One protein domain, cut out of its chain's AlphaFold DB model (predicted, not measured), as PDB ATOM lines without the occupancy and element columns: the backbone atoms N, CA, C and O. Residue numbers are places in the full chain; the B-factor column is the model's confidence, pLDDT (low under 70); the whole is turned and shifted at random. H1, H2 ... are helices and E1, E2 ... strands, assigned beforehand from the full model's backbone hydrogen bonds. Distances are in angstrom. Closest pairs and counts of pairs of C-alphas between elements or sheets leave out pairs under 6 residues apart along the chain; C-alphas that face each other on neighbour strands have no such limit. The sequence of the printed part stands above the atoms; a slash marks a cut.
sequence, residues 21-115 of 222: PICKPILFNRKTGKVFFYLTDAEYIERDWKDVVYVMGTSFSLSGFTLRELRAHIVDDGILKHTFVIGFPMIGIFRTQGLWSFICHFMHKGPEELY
ATOM      1  N   PRO A  21      38.043  49.339  29.673       89.50
ATOM      2  CA  PRO A  21      36.697  49.655  30.118       89.50
ATOM      3  C   PRO A  21      36.723  50.604  31.312       89.50
ATOM      4  O   PRO A  21      37.702  50.674  32.058       89.50
ATOM      5  N   ILE A  22      35.629  51.346  31.486       88.50
ATOM      6  CA  ILE A  22      35.525  52.368  32.534       88.50
ATOM      7  C   ILE A  22      35.730  51.812  33.948       88.50
ATOM      8  O   ILE A  22      36.261  52.505  34.813       88.50
ATOM      9  N   CYS A  23      35.358  50.553  34.170       88.69
ATOM     10  CA  CYS A  23      35.623  49.820  35.396       88.69
ATOM     11  C   CYS A  23      35.802  48.326  35.096       88.69
ATOM     12  O   CYS A  23      35.486  47.849  34.005       88.69
ATOM     13  N   LYS A  24      36.316  47.589  36.085       91.81
ATOM     14  CA  LYS A  24      36.392  46.126  36.070       91.81
ATOM     15  C   LYS A  24      35.394  45.582  37.092       91.81
ATOM     16  O   LYS A  24      35.707  45.601  38.283       91.81
ATOM     17  N   PRO A  25      34.179  45.194  36.671       92.88
ATOM     18  CA  PRO A  25      33.148  44.766  37.604       92.88
ATOM     19  C   PRO A  25      33.526  43.452  38.295       92.88
ATOM     20  O   PRO A  25      34.226  42.602  37.742       92.88
ATOM     21  N   ILE A  26      33.029  43.287  39.519       95.25
ATOM     22  CA  ILE A  26      33.162  42.066  40.313       95.25
ATOM     23  C   ILE A  26      31.750  41.622  40.665       95.25
ATOM     24  O   ILE A  26      30.951  42.425  41.150       95.25
ATOM     25  N   LEU A  27      31.436  40.359  40.396       95.00
ATOM     26  CA  LEU A  27      30.116  39.791  40.627       95.00
ATOM     27  C   LEU A  27      30.182  38.767  41.755       95.00
ATOM     28  O   LEU A  27      30.879  37.762  41.649       95.00
ATOM     29  N   PHE A  28      29.403  39.009  42.802       95.31
ATOM     30  CA  PHE A  28      29.210  38.090  43.916       95.31
ATOM     31  C   PHE A  28      27.899  37.329  43.721       95.31
ATOM     32  O   PHE A  28      26.826  37.934  43.697       95.31
ATOM     33  N   ASN A  29      27.961  36.003  43.583       94.44
ATOM     34  CA  ASN A  29      26.777  35.161  43.465       94.44
ATOM     35  C   ASN A  29      26.623  34.273  44.699       94.44
ATOM     36  O   ASN A  29      27.219  33.202  44.799       94.44
ATOM     37  N   ARG A  30      25.743  34.692  45.614       91.81
ATOM     38  CA  ARG A  30      25.442  33.935  46.835       91.81
ATOM     39  C   ARG A  30      24.830  32.558  46.567       91.81
ATOM     40  O   ARG A  30      25.079  31.631  47.321       91.81
ATOM     41  N   LYS A  31      24.027  32.413  45.502       91.25
ATOM     42  CA  LYS A  31      23.291  31.166  45.216       91.25
ATOM     43  C   LYS A  31      24.242  30.046  44.802       91.25
ATOM     44  O   LYS A  31      23.997  28.894  45.127       91.25
ATOM     45  N   THR A  32      25.309  30.393  44.085       93.81
ATOM     46  CA  THR A  32      26.361  29.443  43.700       93.81
ATOM     47  C   THR A  32      27.544  29.448  44.663       93.81
ATOM     48  O   THR A  32      28.360  28.540  44.599       93.81
ATOM     49  N   GLY A  33      27.657  30.458  45.534       95.25
ATOM     50  CA  GLY A  33      28.812  30.652  46.410       95.25
ATOM     51  C   GLY A  33      30.069  31.118  45.672       95.25
ATOM     52  O   GLY A  33      31.164  30.986  46.208       95.25
ATOM     53  N   LYS A  34      29.929  31.657  44.453       97.44
ATOM     54  CA  LYS A  34      31.053  32.013  43.575       97.44
ATOM     55  C   LYS A  34      31.222  33.512  43.397       97.44
ATOM     56  O   LYS A  34      30.274  34.289  43.532       97.44
ATOM     57  N   VAL A  35      32.438  33.896  43.025       97.75
ATOM     58  CA  VAL A  35      32.809  35.261  42.657       97.75
ATOM     59  C   VAL A  35      33.433  35.263  41.276       97.75
ATOM     60  O   VAL A  35      34.278  34.423  40.958       97.75
ATOM     61  N   PHE A  36      33.015  36.227  40.464       97.50
ATOM     62  CA  PHE A  36      33.522  36.431  39.117       97.50
ATOM     63  C   PHE A  36      34.247  37.771  39.060       97.50
ATOM     64  O   PHE A  36      33.679  38.811  39.404       97.50
ATOM     65  N   PHE A  37      35.497  37.750  38.610       97.06
ATOM     66  CA  PHE A  37      36.332  38.930  38.439       97.06
ATOM     67  C   PHE A  37      36.536  39.201  36.955       97.06
ATOM     68  O   PHE A  37      37.116  38.383  36.242       97.06
ATOM     69  N   TYR A  38      36.084  40.361  36.493       95.31
ATOM     70  CA  TYR A  38      36.294  40.786  35.118       95.31
ATOM     71  C   TYR A  38      37.752  41.220  34.896       95.31
ATOM     72  O   TYR A  38      38.262  42.094  35.608       95.31
ATOM     73  N   LEU A  39      38.422  40.663  33.883       93.19
ATOM     74  CA  LEU A  39      39.769  41.085  33.488       93.19
ATOM     75  C   LEU A  39      39.736  41.927  32.216       93.19
ATOM     76  O   LEU A  39      40.228  43.065  32.226       93.19
ATOM     77  N   THR A  40      39.151  41.362  31.162       90.50
ATOM     78  CA  THR A  40      38.995  41.929  29.818       90.50
ATOM     79  C   THR A  40      37.673  41.450  29.207       90.50
ATOM     80  O   THR A  40      36.928  40.689  29.817       90.50
ATOM     81  N   ASP A  41      37.360  41.891  27.993       86.44
ATOM     82  CA  ASP A  41      36.222  41.396  27.210       86.44
ATOM     83  C   ASP A  41      36.357  39.914  26.819       86.44
ATOM     84  O   ASP A  41      35.349  39.250  26.591       86.44
ATOM     85  N   ALA A  42      37.583  39.387  26.793       88.44
ATOM     86  CA  ALA A  42      37.885  37.992  26.479       88.44
ATOM     87  C   ALA A  42      38.150  37.119  27.716       88.44
ATOM     88  O   ALA A  42      38.006  35.905  27.640       88.44
ATOM     89  N   GLU A  43      38.463  37.715  28.871       94.31
ATOM     90  CA  GLU A  43      38.934  36.977  30.049       94.31
ATOM     91  C   GLU A  43      38.227  37.388  31.351       94.31
ATOM     92  O   GLU A  43      38.027  38.572  31.647       94.31
ATOM     93  N   TYR A  44      37.900  36.394  32.175       96.38
ATOM     94  CA  TYR A  44      37.437  36.569  33.547       96.38
ATOM     95  C   TYR A  44      37.966  35.437  34.434       96.38
ATOM     96  O   TYR A  44      38.346  34.374  33.947       96.38
ATOM     97  N   ILE A  45      37.965  35.657  35.748       97.12
ATOM     98  CA  ILE A  45      38.313  34.637  36.743       97.12
ATOM     99  C   ILE A  45      37.064  34.260  37.530       97.12
ATOM    100  O   ILE A  45      36.387  35.129  38.076       97.12
ATOM    101  N   GLU A  46      36.787  32.963  37.618       97.38
ATOM    102  CA  GLU A  46      35.774  32.370  38.495       97.38
ATOM    103  C   GLU A  46      36.473  31.655  39.656       97.38
ATOM    104  O   GLU A  46      37.403  30.867  39.447       97.38
ATOM    105  N   ARG A  47      36.036  31.942  40.884       97.56
ATOM    106  CA  ARG A  47      36.509  31.283  42.108       97.56
ATOM    107  C   ARG A  47      35.359  31.069  43.077       97.56
ATOM    108  O   ARG A  47      34.404  31.851  43.095       97.56
ATOM    109  N   ASP A  48      35.464  30.035  43.900       97.31
ATOM    110  CA  ASP A  48      34.605  29.917  45.068       97.31
ATOM    111  C   ASP A  48      34.934  31.052  46.042       97.31
ATOM    112  O   ASP A  48      36.092  31.394  46.268       97.31
ATOM    113  N   TRP A  49      33.900  31.673  46.612       96.62
ATOM    114  CA  TRP A  49      34.034  32.822  47.515       96.62
ATOM    115  C   TRP A  49      34.989  32.544  48.681       96.62
ATOM    116  O   TRP A  49      35.711  33.436  49.112       96.62
ATOM    117  N   LYS A  50      35.008  31.302  49.175       96.12
ATOM    118  CA  LYS A  50      35.853  30.886  50.301       96.12
ATOM    119  C   LYS A  50      37.331  30.732  49.933       96.12
ATOM    120  O   LYS A  50      38.161  30.777  50.834       96.12
ATOM    121  N   ASP A  51      37.642  30.608  48.646       96.56
ATOM    122  CA  ASP A  51      39.010  30.427  48.148       96.56
ATOM    123  C   ASP A  51      39.677  31.766  47.797       96.56
ATOM    124  O   ASP A  51      40.857  31.826  47.453       96.56
ATOM    125  N   VAL A  52      38.929  32.868  47.879       97.56
ATOM    126  CA  VAL A  52      39.445  34.221  47.679       97.56
ATOM    127  C   VAL A  52      39.898  34.794  49.019       97.56
ATOM    128  O   VAL A  52      39.150  34.811  49.995       97.56
ATOM    129  N   VAL A  53      41.111  35.345  49.060       97.12
ATOM    130  CA  VAL A  53      41.626  36.019  50.257       97.12
ATOM    131  C   VAL A  53      41.209  37.487  50.231       97.12
ATOM    132  O   VAL A  53      41.633  38.248  49.362       97.12
ATOM    133  N   TYR A  54      40.394  37.904  51.199       96.56
ATOM    134  CA  TYR A  54      39.953  39.292  51.344       96.56
ATOM    135  C   TYR A  54      40.749  40.009  52.429       96.56
ATOM    136  O   TYR A  54      40.881  39.516  53.547       96.56
ATOM    137  N   VAL A  55      41.257  41.200  52.117       95.06
ATOM    138  CA  VAL A  55      42.076  41.993  53.043       95.06
ATOM    139  C   VAL A  55      41.770  43.476  52.938       95.06
ATOM    140  O   VAL A  55      41.514  44.015  51.861       95.06
ATOM    141  N   MET A  56      41.844  44.155  54.082       93.12
ATOM    142  CA  MET A  56      41.806  45.610  54.137       93.12
ATOM    143  C   MET A  56      43.196  46.165  53.831       93.12
ATOM    144  O   MET A  56      44.124  46.065  54.633       93.12
ATOM    145  N   GLY A  57      43.327  46.748  52.648       90.25
ATOM    146  CA  GLY A  57      44.517  47.444  52.198       90.25
ATOM    147  C   GLY A  57      44.521  48.913  52.604       90.25
ATOM    148  O   GLY A  57      43.522  49.490  53.038       90.25
ATOM    149  N   THR A  58      45.685  49.527  52.421       90.81
ATOM    150  CA  THR A  58      45.873  50.967  52.579       90.81
ATOM    151  C   THR A  58      46.561  51.518  51.337       90.81
ATOM    152  O   THR A  58      47.440  50.859  50.770       90.81
ATOM    153  N   SER A  59      46.145  52.702  50.910       87.12
ATOM    154  CA  SER A  59      46.773  53.485  49.847       87.12
ATOM    155  C   SER A  59      46.758  54.970  50.223       87.12
ATOM    156  O   SER A  59      46.253  55.342  51.284       87.12
ATOM    157  N   PHE A  60      47.345  55.821  49.383       84.44
ATOM    158  CA  PHE A  60      47.383  57.265  49.598       84.44
ATOM    159  C   PHE A  60      46.684  57.985  48.447       84.44
ATOM    160  O   PHE A  60      46.896  57.652  47.279       84.44
ATOM    161  N   SER A  61      45.850  58.971  48.775       78.12
ATOM    162  CA  SER A  61      45.289  59.888  47.785       78.12
ATOM    163  C   SER A  61      46.366  60.839  47.252       78.12
ATOM    164  O   SER A  61      47.415  61.027  47.868       78.12
ATOM    165  N   LEU A  62      46.069  61.530  46.147       71.81
ATOM    166  CA  LEU A  62      46.913  62.618  45.629       71.81
ATOM    167  C   LEU A  62      47.123  63.758  46.643       71.81
ATOM    168  O   LEU A  62      48.117  64.469  46.575       71.81
ATOM    169  N   SER A  63      46.198  63.916  47.592       74.06
ATOM    170  CA  SER A  63      46.279  64.873  48.701       74.06
ATOM    171  C   SER A  63      47.035  64.342  49.928       74.06
ATOM    172  O   SER A  63      47.090  65.025  50.945       74.06
ATOM    173  N   GLY A  64      47.604  63.133  49.858       79.81
ATOM    174  CA  GLY A  64      48.362  62.511  50.948       79.81
ATOM    175  C   GLY A  64      47.501  61.891  52.051       79.81
ATOM    176  O   GLY A  64      48.044  61.360  53.019       79.81
ATOM    177  N   PHE A  65      46.171  61.908  51.923       84.31
ATOM    178  CA  PHE A  65      45.297  61.249  52.888       84.31
ATOM    179  C   PHE A  65      45.357  59.734  52.731       84.31
ATOM    180  O   PHE A  65      45.323  59.192  51.625       84.31
ATOM    181  N   THR A  66      45.383  59.051  53.869       87.00
ATOM    182  CA  THR A  66      45.300  57.598  53.932       87.00
ATOM    183  C   THR A  66      43.914  57.129  53.491       87.00
ATOM    184  O   THR A  66      42.904  57.422  54.138       87.00
ATOM    185  N   LEU A  67      43.878  56.358  52.409       90.44
ATOM    186  CA  LEU A  67      42.691  55.686  51.902       90.44
ATOM    187  C   LEU A  67      42.690  54.229  52.369       90.44
ATOM    188  O   LEU A  67      43.729  53.566  52.431       90.44
ATOM    189  N   ARG A  68      41.507  53.725  52.713       92.31
ATOM    190  CA  ARG A  68      41.268  52.327  53.067       92.31
ATOM    191  C   ARG A  68      40.550  51.638  51.920       92.31
ATOM    192  O   ARG A  68      39.575  52.154  51.373       92.31
ATOM    193  N   GLU A  69      41.041  50.459  51.573       94.31
ATOM    194  CA  GLU A  69      40.600  49.702  50.405       94.31
ATOM    195  C   GLU A  69      40.219  48.293  50.818       94.31
ATOM    196  O   GLU A  69      40.924  47.670  51.610       94.31
ATOM    197  N   LEU A  70      39.144  47.760  50.249       96.06
ATOM    198  CA  LEU A  70      38.876  46.333  50.321       96.06
ATOM    199  C   LEU A  70      39.536  45.675  49.110       96.06
ATOM    200  O   LEU A  70      39.285  46.076  47.975       96.06
ATOM    201  N   ARG A  71      40.398  44.688  49.343       96.00
ATOM    202  CA  ARG A  71      41.104  43.961  48.286       96.00
ATOM    203  C   ARG A  71      40.710  42.493  48.296       96.00
ATOM    204  O   ARG A  71      40.527  41.911  49.361       96.00
ATOM    205  N   ALA A  72      40.613  41.914  47.108       97.44
ATOM    206  CA  ALA A  72      40.504  40.480  46.894       97.44
ATOM    207  C   ALA A  72      41.771  39.969  46.213       97.44
ATOM    208  O   ALA A  72      42.244  40.551  45.232       97.44
ATOM    209  N   HIS A  73      42.300  38.873  46.733       97.44
ATOM    210  CA  HIS A  73      43.515  38.232  46.273       97.44
ATOM    211  C   HIS A  73      43.217  36.814  45.808       97.44
ATOM    212  O   HIS A  73      42.602  36.030  46.532       97.44
ATOM    213  N   ILE A  74      43.687  36.497  44.604       97.25
ATOM    214  CA  ILE A  74      43.722  35.125  44.099       97.25
ATOM    215  C   ILE A  74      45.133  34.604  44.320       97.25
ATOM    216  O   ILE A  74      46.096  35.174  43.790       97.25
ATOM    217  N   VAL A  75      45.237  33.565  45.139       95.88
ATOM    218  CA  VAL A  75      46.494  32.925  45.515       95.88
ATOM    219  C   VAL A  75      46.440  31.487  45.021       95.88
ATOM    220  O   VAL A  75      45.589  30.725  45.466       95.88
ATOM    221  N   ASP A  76      47.352  31.129  44.125       93.62
ATOM    222  CA  ASP A  76      47.501  29.765  43.618       93.62
ATOM    223  C   ASP A  76      48.904  29.274  44.023       93.62
ATOM    224  O   ASP A  76      49.885  30.007  43.856       93.62
ATOM    225  N   ASP A  77      49.004  28.077  44.609       92.94
ATOM    226  CA  ASP A  77      50.260  27.474  45.098       92.94
ATOM    227  C   ASP A  77      51.072  28.376  46.053       92.94
ATOM    228  O   ASP A  77      52.301  28.426  46.020       92.94
ATOM    229  N   GLY A  78      50.380  29.151  46.896       91.12
ATOM    230  CA  GLY A  78      51.006  30.101  47.825       91.12
ATOM    231  C   GLY A  78      51.535  31.384  47.169       91.12
ATOM    232  O   GLY A  78      52.100  32.233  47.858       91.12
ATOM    233  N   ILE A  79      51.330  31.567  45.861       95.62
ATOM    234  CA  ILE A  79      51.765  32.744  45.107       95.62
ATOM    235  C   ILE A  79      50.564  33.638  44.802       95.62
ATOM    236  O   ILE A  79      49.579  33.209  44.204       95.62
ATOM    237  N   LEU A  80      50.670  34.920  45.158       95.62
ATOM    238  CA  LEU A  80      49.684  35.934  44.790       95.62
ATOM    239  C   LEU A  80      49.697  36.161  43.270       95.62
ATOM    240  O   LEU A  80      50.646  36.735  42.737       95.62
ATOM    241  N   LYS A  81      48.638  35.737  42.572       95.88
ATOM    242  CA  LYS A  81      48.496  35.894  41.114       95.88
ATOM    243  C   LYS A  81      47.763  37.173  40.735       95.88
ATOM    244  O   LYS A  81      48.199  37.893  39.840       95.88
ATOM    245  N   HIS A  82      46.667  37.478  41.431       96.12
ATOM    246  CA  HIS A  82      45.828  38.633  41.118       96.12
ATOM    247  C   HIS A  82      45.421  39.410  42.363       96.12
ATOM    248  O   HIS A  82      45.172  38.840  43.423       96.12
ATOM    249  N   THR A  83      45.316  40.728  42.202       95.50
ATOM    250  CA  THR A  83      44.757  41.643  43.198       95.50
ATOM    251  C   THR A  83      43.674  42.487  42.555       95.50
ATOM    252  O   THR A  83      43.903  43.127  41.528       95.50
ATOM    253  N   PHE A  84      42.516  42.524  43.198       95.50
ATOM    254  CA  PHE A  84      41.373  43.332  42.808       95.50
ATOM    255  C   PHE A  84      41.018  44.286  43.936       95.50
ATOM    256  O   PHE A  84      41.048  43.895  45.100       95.50
ATOM    257  N   VAL A  85      40.653  45.519  43.596       93.88
ATOM    258  CA  VAL A  85      40.064  46.464  44.551       93.88
ATOM    259  C   VAL A  85      38.548  46.377  44.429       93.88
ATOM    260  O   VAL A  85      38.008  46.427  43.324       93.88
ATOM    261  N   ILE A  86      37.871  46.211  45.561       94.25
ATOM    262  CA  ILE A  86      36.417  46.115  45.661       94.25
ATOM    263  C   ILE A  86      35.881  47.452  46.166       94.25
ATOM    264  O   ILE A  86      36.239  47.909  47.253       94.25
ATOM    265  N   GLY A  87      34.986  48.056  45.384       87.94
ATOM    266  CA  GLY A  87      34.445  49.379  45.677       87.94
ATOM    267  C   GLY A  87      35.472  50.497  45.482       87.94
ATOM    268  O   GLY A  87      36.517  50.314  44.858       87.94
ATOM    269  N   PHE A  88      35.146  51.681  45.997       84.31
ATOM    270  CA  PHE A  88      36.012  52.852  45.911       84.31
ATOM    271  C   PHE A  88      36.868  52.986  47.185       84.31
ATOM    272  O   PHE A  88      36.327  52.823  48.282       84.31
ATOM    273  N   PRO A  89      38.175  53.291  47.083       85.75
ATOM    274  CA  PRO A  89      39.010  53.628  48.234       85.75
ATOM    275  C   PRO A  89      38.442  54.827  49.004       85.75
ATOM    276  O   PRO A  89      38.235  55.893  48.430       85.75
ATOM    277  N   MET A  90      38.213  54.685  50.309       85.19
ATOM    278  CA  MET A  90      37.578  55.736  51.116       85.19
ATOM    279  C   MET A  90      38.474  56.191  52.262       85.19
ATOM    280  O   MET A  90      39.255  55.420  52.820       85.19
ATOM    281  N   ILE A  91      38.326  57.457  52.657       85.38
ATOM    282  CA  ILE A  91      38.926  57.965  53.893       85.38
ATOM    283  C   ILE A  91      38.164  57.373  55.086       85.38
ATOM    284  O   ILE A  91      36.930  57.475  55.166       85.38
ATOM    285  N   GLY A  92      38.925  56.812  56.028       84.19
ATOM    286  CA  GLY A  92      38.417  56.186  57.249       84.19
ATOM    287  C   GLY A  92      38.070  54.704  57.074       84.19
ATOM    288  O   GLY A  92      37.613  54.269  56.024       84.19
ATOM    289  N   ILE A  93      38.290  53.914  58.128       85.38
ATOM    290  CA  ILE A  93      38.156  52.449  58.079       85.38
ATOM    291  C   ILE A  93      36.700  51.963  58.093       85.38
ATOM    292  O   ILE A  93      36.384  50.962  57.455       85.38
ATOM    293  N   PHE A  94      35.801  52.691  58.762       87.50
ATOM    294  CA  PHE A  94      34.429  52.235  59.009       87.50
ATOM    295  C   PHE A  94      33.613  52.011  57.737       87.50
ATOM    296  O   PHE A  94      32.841  51.063  57.672       87.50
ATOM    297  N   ARG A  95      33.803  52.834  56.697       85.31
ATOM    298  CA  ARG A  95      33.089  52.660  55.422       85.31
ATOM    299  C   ARG A  95      33.547  51.409  54.675       85.31
ATOM    300  O   ARG A  95      32.717  50.654  54.183       85.31
ATOM    301  N   THR A  96      34.854  51.154  54.647       90.81
ATOM    302  CA  THR A  96      35.427  49.937  54.053       90.81
ATOM    303  C   THR A  96      35.017  48.687  54.836       90.81
ATOM    304  O   THR A  96      34.676  47.673  54.234       90.81
ATOM    305  N   GLN A  97      34.983  48.765  56.171       91.50
ATOM    306  CA  GLN A  97      34.457  47.695  57.023       91.50
ATOM    307  C   GLN A  97      32.966  47.461  56.789       91.50
ATOM    308  O   GLN A  97      32.562  46.316  56.643       91.50
ATOM    309  N   GLY A  98      32.165  48.523  56.687       91.12
ATOM    310  CA  GLY A  98      30.742  48.430  56.371       91.12
ATOM    311  C   GLY A  98      30.492  47.743  55.029       91.12
ATOM    312  O   GLY A  98      29.660  46.843  54.956       91.12
ATOM    313  N   LEU A  99      31.270  48.086  53.993       92.19
ATOM    314  CA  LEU A  99      31.229  47.394  52.701       92.19
ATOM    315  C   LEU A  99      31.563  45.903  52.846       92.19
ATOM    316  O   LEU A  99      30.855  45.059  52.304       92.19
ATOM    317  N   TRP A 100      32.615  45.562  53.594       94.94
ATOM    318  CA  TRP A 100      32.970  44.166  53.842       94.94
ATOM    319  C   TRP A 100      31.860  43.411  54.582       94.94
ATOM    320  O   TRP A 100      31.440  42.344  54.138       94.94
ATOM    321  N   SER A 101      31.325  43.993  55.657       93.81
ATOM    322  CA  SER A 101      30.209  43.432  56.419       93.81
ATOM    323  C   SER A 101      28.971  43.223  55.550       93.81
ATOM    324  O   SER A 101      28.353  42.164  55.644       93.81
ATOM    325  N   PHE A 102      28.644  44.176  54.672       92.31
ATOM    326  CA  PHE A 102      27.557  44.046  53.702       92.31
ATOM    327  C   PHE A 102      27.767  42.837  52.784       92.31
ATOM    328  O   PHE A 102      26.877  41.996  52.669       92.31
ATOM    329  N   ILE A 103      28.953  42.697  52.181       95.06
ATOM    330  CA  ILE A 103      29.245  41.584  51.266       95.06
ATOM    331  C   ILE A 103      29.200  40.245  52.014       95.06
ATOM    332  O   ILE A 103      28.561  39.307  51.541       95.06
ATOM    333  N   CYS A 104      29.819  40.140  53.196       95.56
ATOM    334  CA  CYS A 104      29.759  38.924  54.011       95.56
ATOM    335  C   CYS A 104      28.323  38.535  54.349       95.56
ATOM    336  O   CYS A 104      27.958  37.366  54.259       95.56
ATOM    337  N   HIS A 105      27.515  39.509  54.758       94.94
ATOM    338  CA  HIS A 105      26.126  39.272  55.101       94.94
ATOM    339  C   HIS A 105      25.336  38.803  53.876       94.94
ATOM    340  O   HIS A 105      24.652  37.784  53.943       94.94
ATOM    341  N   PHE A 106      25.507  39.474  52.736       93.25
ATOM    342  CA  PHE A 106      24.869  39.101  51.477       93.25
ATOM    343  C   PHE A 106      25.241  37.679  51.035       93.25
ATOM    344  O   PHE A 106      24.374  36.920  50.603       93.25
ATOM    345  N   MET A 107      26.518  37.305  51.163       94.88
ATOM    346  CA  MET A 107      27.012  35.985  50.765       94.88
ATOM    347  C   MET A 107      26.578  34.866  51.718       94.88
ATOM    348  O   MET A 107      26.354  33.752  51.255       94.88
ATOM    349  N   HIS A 108      26.448  35.136  53.022       93.81
ATOM    350  CA  HIS A 108      26.106  34.108  54.015       93.81
ATOM    351  C   HIS A 108      24.611  33.992  54.315       93.81
ATOM    352  O   HIS A 108      24.112  32.882  54.476       93.81
ATOM    353  N   LYS A 109      23.916  35.122  54.450       91.62
ATOM    354  CA  LYS A 109      22.520  35.181  54.905       91.62
ATOM    355  C   LYS A 109      21.548  35.599  53.810       91.62
ATOM    356  O   LYS A 109      20.390  35.210  53.871       91.62
ATOM    357  N   GLY A 110      22.031  36.325  52.803       88.44
ATOM    358  CA  GLY A 110      21.200  36.877  51.742       88.44
ATOM    359  C   GLY A 110      20.847  38.352  51.954       88.44
ATOM    360  O   GLY A 110      21.337  38.989  52.888       88.44
ATOM    361  N   PRO A 111      20.085  38.942  51.019       85.62
ATOM    362  CA  PRO A 111      19.750  40.360  51.032       85.62
ATOM    363  C   PRO A 111      18.599  40.724  51.982       85.62
ATOM    364  O   PRO A 111      18.391  41.903  52.234       85.62
ATOM    365  N   GLU A 112      17.860  39.752  52.523       84.50
ATOM    366  CA  GLU A 112      16.594  39.965  53.239       84.50
ATOM    367  C   GLU A 112      16.744  40.890  54.462       84.50
ATOM    368  O   GLU A 112      15.902  41.749  54.722       84.50
ATOM    369  N   GLU A 113      17.839  40.746  55.208       80.62
ATOM    370  CA  GLU A 113      18.174  41.602  56.355       80.62
ATOM    371  C   GLU A 113      18.898  42.899  55.956       80.62
ATOM    372  O   GLU A 113      18.981  43.812  56.776       80.62
ATOM    373  N   LEU A 114      19.409  42.976  54.722       80.25
ATOM    374  CA  LEU A 114      20.096  44.146  54.167       80.25
ATOM    375  C   LEU A 114      19.132  45.143  53.535       80.25
ATOM    376  O   LEU A 114      19.515  46.294  53.321       80.25
ATOM    377  N   TYR A 115      17.900  44.717  53.241       77.12
ATOM    378  CA  TYR A 115      16.856  45.652  52.868       77.12
ATOM    379  C   TYR A 115      16.704  46.685  53.977       77.12
ATOM    380  O   TYR A 115      16.604  46.307  55.152       77.12
TER     381      TYR A 115
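AT A GLANCE: This is residues 21 to 115 of the 222 residues of an uncharacterized protein of Acinetobacter bereziniae (UniProt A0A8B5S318). What would one see first? Two small antiparallel sheets make the model: E1, E2 and E3 form a short one, and E4, E5 and E6 a longer, strongly twisted one with bends in E5 and E6. One long helix, H1, covers one face of the longer sheet with its residues 93 to 100, and its other end reaches the short sheet near E1. How is it made up? The printed part has 95 residues, with six named strands followed by one named helix, E1 E2 E3 E4 E5 E6 H1, and is mixed, helices and strands. It is compact, with a radius of gyration of the C-alphas of 14.2 A and spans of 40 by 35 by 30 A.

IN THESE COORDINATES: Where do the first strands run? E1 is residues 26 to 29, beginning at C-alpha 26 (33.162, 42.066, 40.313); E2 is residues 34 to 38 and E3 residues 44 to 48. Where are the longer strands? E4 is residues 53 to 60, 22.0 A long; E5 is residues 66 to 76, 29.8 A; E6 is residues 79 to 91, 29.6 A. Where is the helix? H1 is residues 93 to 108, 22.3 A long, ending at C-alpha 108 (26.106, 34.108, 54.015).

HOW THE PARTS SIT: How do E1, E2 and E3 pair? They form a meander, each strand the antiparallel neighbour of the one before, with N 27 and O 36 at 2.9 A and N 35 and O 47 at 2.8 A within hydrogen-bond range. How do E4, E5 and E6 pair? They form a second meander, with N 57 and O 69 at 2.8 A and N 72 and O 84 at 2.9 A within range; E5 bends by 52 degrees at residue 70 and E6 by 75 degrees at residue 87. How do the two sheets meet? The closest C-alphas of E1 and E6 are those of Ile 26 and Ile 86, 7.5 A apart, while E1 and E4 are apart. Where does H1 stand? It is on one face of the sheet E4 E5 E6, two layers, a helix over a sheet, at a height over the sheet of 9.4 A; it is over E5, and only just over E6 with 3 of its C-alphas, and runs along the strands at 25 degrees to E5 on the local plane. Its closest C-alphas to E5 are those of Ile 93 and Arg 68, 5.9 A apart, and in H1 every O i to N i+4 pair is within hydrogen-bond range.

THE WHOLE: How large is it? The two C-alphas farthest apart are those of Thr 32 and Ser 63, at 41.0 A. Are there cuts or long links? The printed part has no cut, and the links between the named elements are tight. How sure is the model? The mean pLDDT of the printed part is 91.5, and no printed residue is under 70.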